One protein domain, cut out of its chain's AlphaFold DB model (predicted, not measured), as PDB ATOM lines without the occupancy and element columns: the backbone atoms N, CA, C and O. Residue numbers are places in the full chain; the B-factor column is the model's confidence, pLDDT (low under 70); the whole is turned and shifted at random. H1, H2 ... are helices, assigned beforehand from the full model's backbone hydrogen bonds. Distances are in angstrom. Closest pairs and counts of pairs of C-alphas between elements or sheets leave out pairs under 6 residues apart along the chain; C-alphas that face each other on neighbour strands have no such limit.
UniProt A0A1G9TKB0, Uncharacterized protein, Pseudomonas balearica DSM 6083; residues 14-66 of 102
ATOM      1  N   GLN A  14    -128.878 169.388  87.896       56.88
ATOM      2  CA  GLN A  14    -128.017 170.408  88.471       56.88
ATOM      3  C   GLN A  14    -126.865 169.662  89.128       56.88
ATOM      4  O   GLN A  14    -127.030 169.019  90.163       56.88
ATOM      5  N   VAL A  15    -125.713 169.660  88.465       66.12
ATOM      6  CA  VAL A  15    -124.556 168.939  88.966       66.12
ATOM      7  C   VAL A  15    -123.949 169.792  90.067       66.12
ATOM      8  O   VAL A  15    -123.451 170.892  89.823       66.12
ATOM      9  N   ASP A  16    -124.023 169.289  91.295       75.12
ATOM     10  CA  ASP A  16    -123.391 169.911  92.452       75.12
ATOM     11  C   ASP A  16    -121.888 169.622  92.492       75.12
ATOM     12  O   ASP A  16    -121.385 168.675  91.883       75.12
ATOM     13  N   ARG A  17    -121.138 170.406  93.276       77.81
ATOM     14  CA  ARG A  17    -119.678 170.239  93.420       77.81
ATOM     15  C   ARG A  17    -119.300 168.826  93.862       77.81
ATOM     16  O   ARG A  17    -118.360 168.254  93.323       77.81
ATOM     17  N   GLN A  18    -120.048 168.242  94.798       77.19
ATOM     18  CA  GLN A  18    -119.855 166.861  95.242       77.19
ATOM     19  C   GLN A  18    -120.066 165.853  94.109       77.19
ATOM     20  O   GLN A  18    -119.325 164.877  94.011       77.19
ATOM     21  N   GLN A  19    -121.040 166.093  93.233       76.00
ATOM     22  CA  GLN A  19    -121.311 165.218  92.101       76.00
ATOM     23  C   GLN A  19    -120.228 165.355  91.021       76.00
ATOM     24  O   GLN A  19    -119.797 164.343  90.476       76.00
ATOM     25  N   LEU A  20    -119.701 166.564  90.786       79.25
ATOM     26  CA  LEU A  20    -118.530 166.780  89.922       79.25
ATOM     27  C   LEU A  20    -117.279 166.072  90.448       79.25
ATOM     28  O   LEU A  20    -116.529 165.492  89.668       79.25
ATOM     29  N   LEU A  21    -117.062 166.092  91.765       83.44
ATOM     30  CA  LEU A  21    -115.975 165.343  92.398       83.44
ATOM     31  C   LEU A  21    -116.160 163.829  92.231       83.44
ATOM     32  O   LEU A  21    -115.183 163.130  91.985       83.44
ATOM     33  N   GLY A  22    -117.399 163.335  92.304       81.94
ATOM     34  CA  GLY A  22    -117.724 161.939  92.005       81.94
ATOM     35  C   GLY A  22    -117.471 161.565  90.542       81.94
ATOM     36  O   GLY A  22    -116.883 160.527  90.272       81.94
ATOM     37  N   MET A  23    -117.833 162.433  89.592       78.06
ATOM     38  CA  MET A  23    -117.544 162.233  88.164       78.06
ATOM     39  C   MET A  23    -116.040 162.278  87.863       78.06
ATOM     40  O   MET A  23    -115.563 161.541  87.009       78.06
ATOM     41  N   LEU A  24    -115.277 163.114  88.573       83.38
ATOM     42  CA  LEU A  24    -113.813 163.148  88.483       83.38
ATOM     43  C   LEU A  24    -113.165 161.845  88.993       83.38
ATOM     44  O   LEU A  24    -112.035 161.523  88.616       83.38
ATOM     45  N   ASP A  25    -113.856 161.099  89.856       83.25
ATOM     46  CA  ASP A  25    -113.394 159.803  90.350       83.25
ATOM     47  C   ASP A  25    -113.549 158.678  89.314       83.25
ATOM     48  O   ASP A  25    -112.871 157.656  89.412       83.25
ATOM     49  N   ASP A  26    -114.364 158.893  88.278       86.12
ATOM     50  CA  ASP A  26    -114.566 157.931  87.203       86.12
ATOM     51  C   ASP A  26    -113.266 157.677  86.415       86.12
ATOM     52  O   ASP A  26    -112.547 158.602  86.015       86.12
ATOM     53  N   GLN A  27    -112.950 156.399  86.186       81.69
ATOM     54  CA  GLN A  27    -111.704 155.994  85.533       81.69
ATOM     55  C   GLN A  27    -111.604 156.490  84.089       81.69
ATOM     56  O   GLN A  27    -110.498 156.782  83.624       81.69
ATOM     57  N   ASP A  28    -112.721 156.604  83.371       80.00
ATOM     58  CA  ASP A  28    -112.703 157.076  81.988       80.00
ATOM     59  C   ASP A  28    -112.431 158.584  81.926       80.00
ATOM     60  O   ASP A  28    -111.685 159.053  81.059       80.00
ATOM     61  N   VAL A  29    -112.940 159.342  82.903       83.56
ATOM     62  CA  VAL A  29    -112.640 160.772  83.062       83.56
ATOM     63  C   VAL A  29    -111.168 160.974  83.415       83.56
ATOM     64  O   VAL A  29    -110.506 161.815  82.805       83.56
ATOM     65  N   GLN A  30    -110.618 160.171  84.327       85.94
ATOM     66  CA  GLN A  30    -109.197 160.236  84.688       85.94
ATOM     67  C   GLN A  30    -108.287 159.947  83.496       85.94
ATOM     68  O   GLN A  30    -107.420 160.761  83.186       85.94
ATOM     69  N   LYS A  31    -108.541 158.862  82.753       85.62
ATOM     70  CA  LYS A  31    -107.789 158.543  81.527       85.62
ATOM     71  C   LYS A  31    -107.873 159.664  80.498       85.62
ATOM     72  O   LYS A  31    -106.892 159.965  79.816       85.62
ATOM     73  N   LYS A  32    -109.040 160.304  80.369       80.69
ATOM     74  CA  LYS A  32    -109.209 161.436  79.457       80.69
ATOM     75  C   LYS A  32    -108.386 162.643  79.906       80.69
ATOM     76  O   LYS A  32    -107.735 163.257  79.062       80.69
ATOM     77  N   LEU A  33    -108.373 162.966  81.197       85.81
ATOM     78  CA  LEU A  33    -107.554 164.046  81.756       85.81
ATOM     79  C   LEU A  33    -106.058 163.775  81.568       85.81
ATOM     80  O   LEU A  33    -105.341 164.648  81.080       85.81
ATOM     81  N   GLU A  34    -105.615 162.547  81.830       87.50
ATOM     82  CA  GLU A  34    -104.238 162.107  81.589       87.50
ATOM     83  C   GLU A  34    -103.857 162.220  80.108       87.50
ATOM     84  O   GLU A  34    -102.787 162.733  79.785       87.50
ATOM     85  N   SER A  35    -104.757 161.844  79.190       87.06
ATOM     86  CA  SER A  35    -104.527 161.988  77.745       87.06
ATOM     87  C   SER A  35    -104.364 163.445  77.291       87.06
ATOM     88  O   SER A  35    -103.775 163.704  76.244       87.06
ATOM     89  N   MET A  36    -104.868 164.397  78.080       84.06
ATOM     90  CA  MET A  36    -104.715 165.838  77.862       84.06
ATOM     91  C   MET A  36    -103.553 166.437  78.672       84.06
ATOM     92  O   MET A  36    -103.342 167.648  78.622       84.06
ATOM     93  N   GLY A  37    -102.802 165.618  79.422       86.75
ATOM     94  CA  GLY A  37    -101.708 166.065  80.286       86.75
ATOM     95  C   GLY A  37    -102.171 166.847  81.519       86.75
ATOM     96  O   GLY A  37    -101.405 167.639  82.065       86.75
ATOM     97  N   VAL A  38    -103.427 166.673  81.942       89.12
ATOM     98  CA  VAL A  38    -104.020 167.386  83.079       89.12
ATOM     99  C   VAL A  38    -104.059 166.475  84.300       89.12
ATOM    100  O   VAL A  38    -104.682 165.417  84.282       89.12
ATOM    101  N   GLU A  39    -103.439 166.911  85.397       85.81
ATOM    102  CA  GLU A  39    -103.483 166.176  86.662       85.81
ATOM    103  C   GLU A  39    -104.837 166.325  87.368       85.81
ATOM    104  O   GLU A  39    -105.365 167.432  87.524       85.81
ATOM    105  N   ARG A  40    -105.359 165.211  87.900       84.25
ATOM    106  CA  ARG A  40    -106.614 165.165  88.674       84.25
ATOM    107  C   ARG A  40    -106.659 166.218  89.783       84.25
ATOM    108  O   ARG A  40    -107.644 166.940  89.909       84.25
ATOM    109  N   GLN A  41    -105.586 166.336  90.565       84.25
ATOM    110  CA  GLN A  41    -105.506 167.258  91.706       84.25
ATOM    111  C   GLN A  41    -105.668 168.723  91.286       84.25
ATOM    112  O   GLN A  41    -106.180 169.547  92.047       84.25
ATOM    113  N   GLN A  42    -105.251 169.066  90.066       84.44
ATOM    114  CA  GLN A  42    -105.437 170.407  89.530       84.44
ATOM    115  C   GLN A  42    -106.913 170.674  89.210       84.44
ATOM    116  O   GLN A  42    -107.409 171.763  89.495       84.44
ATOM    117  N   VAL A  43    -107.621 169.692  88.649       84.25
ATOM    118  CA  VAL A  43    -109.061 169.790  88.355       84.25
ATOM    119  C   VAL A  43    -109.873 169.835  89.647       84.25
ATOM    120  O   VAL A  43    -110.753 170.677  89.786       84.25
ATOM    121  N   GLU A  44    -109.513 169.015  90.630       85.81
ATOM    122  CA  GLU A  44    -110.137 168.998  91.953       85.81
ATOM    123  C   GLU A  44    -110.062 170.370  92.638       85.81
ATOM    124  O   GLU A  44    -111.067 170.882  93.130       85.81
ATOM    125  N   LYS A  45    -108.893 171.027  92.601       84.75
ATOM    126  CA  LYS A  45    -108.731 172.393  93.127       84.75
ATOM    127  C   LYS A  45    -109.620 173.405  92.414       84.75
ATOM    128  O   LYS A  45    -110.148 174.288  93.080       84.75
ATOM    129  N   ARG A  46    -109.811 173.275  91.095       83.31
ATOM    130  CA  ARG A  46    -110.717 174.150  90.332       83.31
ATOM    131  C   ARG A  46    -112.167 173.917  90.734       83.31
ATOM    132  O   ARG A  46    -112.862 174.878  91.031       83.31
ATOM    133  N   ILE A  47    -112.607 172.661  90.840       83.88
ATOM    134  CA  ILE A  47    -113.958 172.329  91.323       83.88
ATOM    135  C   ILE A  47    -114.169 172.897  92.737       83.88
ATOM    136  O   ILE A  47    -115.207 173.499  93.019       83.88
ATOM    137  N   ASN A  48    -113.154 172.808  93.598       83.69
ATOM    138  CA  ASN A  48    -113.141 173.379  94.949       83.69
ATOM    139  C   ASN A  48    -112.938 174.905  95.007       83.69
ATOM    140  O   ASN A  48    -113.214 175.507  96.047       83.69
ATOM    141  N   SER A  49    -112.598 175.568  93.901       83.62
ATOM    142  CA  SER A  49    -112.601 177.033  93.796       83.62
ATOM    143  C   SER A  49    -113.838 177.607  93.099       83.62
ATOM    144  O   SER A  49    -114.066 178.803  93.227       83.62
ATOM    145  N   LEU A  50    -114.640 176.784  92.403       81.06
ATOM    146  CA  LEU A  50    -115.867 177.233  91.729       81.06
ATOM    147  C   LEU A  50    -116.840 177.922  92.692       81.06
ATOM    148  O   LEU A  50    -117.280 177.365  93.698       81.06
ATOM    149  N   THR A  51    -117.232 179.135  92.344       81.69
ATOM    150  CA  THR A  51    -118.313 179.844  93.021       81.69
ATOM    151  C   THR A  51    -119.678 179.276  92.606       81.69
ATOM    152  O   THR A  51    -119.802 178.660  91.544       81.69
ATOM    153  N   PRO A  52    -120.743 179.501  93.401       76.00
ATOM    154  CA  PRO A  52    -122.094 179.072  93.027       76.00
ATOM    155  C   PRO A  52    -122.555 179.626  91.667       76.00
ATOM    156  O   PRO A  52    -123.258 178.943  90.928       76.00
ATOM    157  N   ALA A  53    -122.122 180.841  91.311       76.62
ATOM    158  CA  ALA A  53    -122.431 181.459  90.024       76.62
ATOM    159  C   ALA A  53    -121.736 180.748  88.848       76.62
ATOM    160  O   ALA A  53    -122.359 180.507  87.817       76.62
ATOM    161  N   GLU A  54    -120.468 180.362  89.012       76.44
ATOM    162  CA  GLU A  54    -119.728 179.615  87.986       76.44
ATOM    163  C   GLU A  54    -120.271 178.194  87.812       76.44
ATOM    164  O   GLU A  54    -120.331 177.691  86.692       76.44
ATOM    165  N   LEU A  55    -120.724 177.560  88.898       77.88
ATOM    166  CA  LEU A  55    -121.381 176.255  88.837       77.88
ATOM    167  C   LEU A  55    -122.698 176.319  88.050       77.88
ATOM    168  O   LEU A  55    -122.959 175.459  87.214       77.88
ATOM    169  N   ALA A  56    -123.500 177.367  88.259       76.12
ATOM    170  CA  ALA A  56    -124.723 177.588  87.491       76.12
ATOM    171  C   ALA A  56    -124.431 177.797  85.994       76.12
ATOM    172  O   ALA A  56    -125.092 177.200  85.146       76.12
ATOM    173  N   GLN A  57    -123.398 178.577  85.661       77.75
ATOM    174  CA  GLN A  57    -122.959 178.773  84.276       77.75
ATOM    175  C   GLN A  57    -122.416 177.479  83.642       77.75
ATOM    176  O   GLN A  57    -122.555 177.261  82.437       77.75
ATOM    177  N   PHE A  58    -121.782 176.613  84.432       74.56
ATOM    178  CA  PHE A  58    -121.322 175.303  83.979       74.56
ATOM    179  C   PHE A  58    -122.493 174.352  83.708       74.56
ATOM    180  O   PHE A  58    -122.537 173.735  82.647       74.56
ATOM    181  N   ASN A  59    -123.484 174.301  84.601       71.19
ATOM    182  CA  ASN A  59    -124.703 173.516  84.398       71.19
ATOM    183  C   ASN A  59    -125.475 173.975  83.152       71.19
ATOM    184  O   ASN A  59    -125.895 173.143  82.358       71.19
ATOM    185  N   GLN A  60    -125.547 175.284  82.889       70.75
ATOM    186  CA  GLN A  60    -126.109 175.798  81.633       70.75
ATOM    187  C   GLN A  60    -125.337 175.326  80.392       70.75
ATOM    188  O   GLN A  60    -125.931 175.108  79.339       70.75
ATOM    189  N   GLN A  61    -124.015 175.170  80.472       69.56
ATOM    190  CA  GLN A  61    -123.222 174.631  79.361       69.56
ATOM    191  C   GLN A  61    -123.411 173.122  79.194       69.56
ATOM    192  O   GLN A  61    -123.455 172.651  78.061       69.56
ATOM    193  N   LEU A  62    -123.556 172.378  80.293       65.38
ATOM    194  CA  LEU A  62    -123.898 170.956  80.262       65.38
ATOM    195  C   LEU A  62    -125.296 170.714  79.686       65.38
ATOM    196  O   LEU A  62    -125.457 169.785  78.905       65.38
ATOM    197  N   ASP A  63    -126.261 171.580  79.989       60.59
ATOM    198  CA  ASP A  63    -127.600 171.551  79.386       60.59
ATOM    199  C   ASP A  63    -127.571 171.797  77.872       60.59
ATOM    200  O   ASP A  63    -128.400 171.272  77.132       60.59
ATOM    201  N   ASN A  64    -126.609 172.596  77.401       57.59
ATOM    202  CA  ASN A  64    -126.390 172.831  75.974       57.59
ATOM    203  C   ASN A  64    -125.528 171.744  75.310       57.59
ATOM    204  O   ASN A  64    -125.516 171.638  74.081       57.59
ATOM    205  N   ALA A  65    -124.804 170.931  76.085       54.12
ATOM    206  CA  ALA A  65    -124.205 169.711  75.573       54.12
ATOM    207  C   ALA A  65    -125.338 168.694  75.349       54.12
ATOM    208  O   ALA A  65    -126.233 168.595  76.185       54.12
ATOM    209  N   PRO A  66    -125.361 167.943  74.235       50.53
ATOM    210  CA  PRO A  66    -126.465 167.036  73.960       50.53
ATOM    211  C   PRO A  66    -126.543 165.954  75.047       50.53
ATOM    212  O   PRO A  66    -125.854 164.935  74.986       50.53
TER     213      PRO A  66
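What this domain is: This is residues 14 to 66 of the 102 residues of an uncharacterized protein of Pseudomonas balearica DSM 6083 (UniProt A0A1G9TKB0). The longest helix, H4, rises at one end of a side-by-side pair of helices, H1 and H3, while H2 crosses near the other end of that pair. The arrangement is open, with few contacts: H1 and H3, which run opposite ways, make its base, H2 lies across one end of that base, H4 alone extends away from it at the other end, and H2 and H4 are apart. The printed part has 53 residues with four named helices, in the order H1, H2, H3, H4, and no named strand; its class is all helix. It is compact, with a radius of gyration of the C-alphas of 11.4 A, and the C-alphas span 27 by 26 by 17 A along their three main axes.

How they stand to each other: H4, residues 52 to 64, touches no helix. It is close to but not clearly touching H1, residues 17 to 25, with the C-alphas of Arg 17 and Leu 55 the closest at 7.8 A. H4 and H1 run the same way at a steep tilt of 58 degrees. H1 touches H3, residues 40 to 49, with the closest C-alphas, those of Arg 17 and Ile 47, 6.4 A apart. H1 and H3 run opposite ways at a shallow tilt of 5 degrees, with their centres 10.2 A apart. H2, residues 27 to 35, is close to but not clearly touching H1, where the C-alphas of Leu 24 and Gln 30 are the closest at 6.6 A; their lines are about perpendicular, at 77 degrees. H2 is likewise close to but not clearly touching H3, with the C-alphas of Gln 30 and Arg 40 the closest at 6.8 A, and about perpendicular to it at 78 degrees. H4 is apart from H2, and it is also apart from H3, which it follows in the chain. In H1, H2, H3 and H4, every pair of backbone O of residue i and N of residue i+4 is within hydrogen-bond range.

Where its parts are: H4 measures 18.7 A from its first to its last C-alpha, beginning at C-alpha 52 at (-122.094, 179.072, 93.027) and ending at C-alpha 64 at (-126.390, 172.831, 75.974). H3 measures 14.2 A, H1 12.6 A and H2 12.2 A. H1 begins at C-alpha 17 at (-119.678, 170.239, 93.420).

The domain as a whole: The two C-alphas farthest apart are those of Ser 35 and Ala 53, at 29.2 A. The printed part has no cut. The links H1 to H2, H2 to H3 and H3 to H4 are tight, with 1, 4 and 2 residues between the helices. The mean pLDDT of the printed part is 78.3; residues 14 to 15 and 61 to 66 are under 70, and of these 61 to 64 belong to H4.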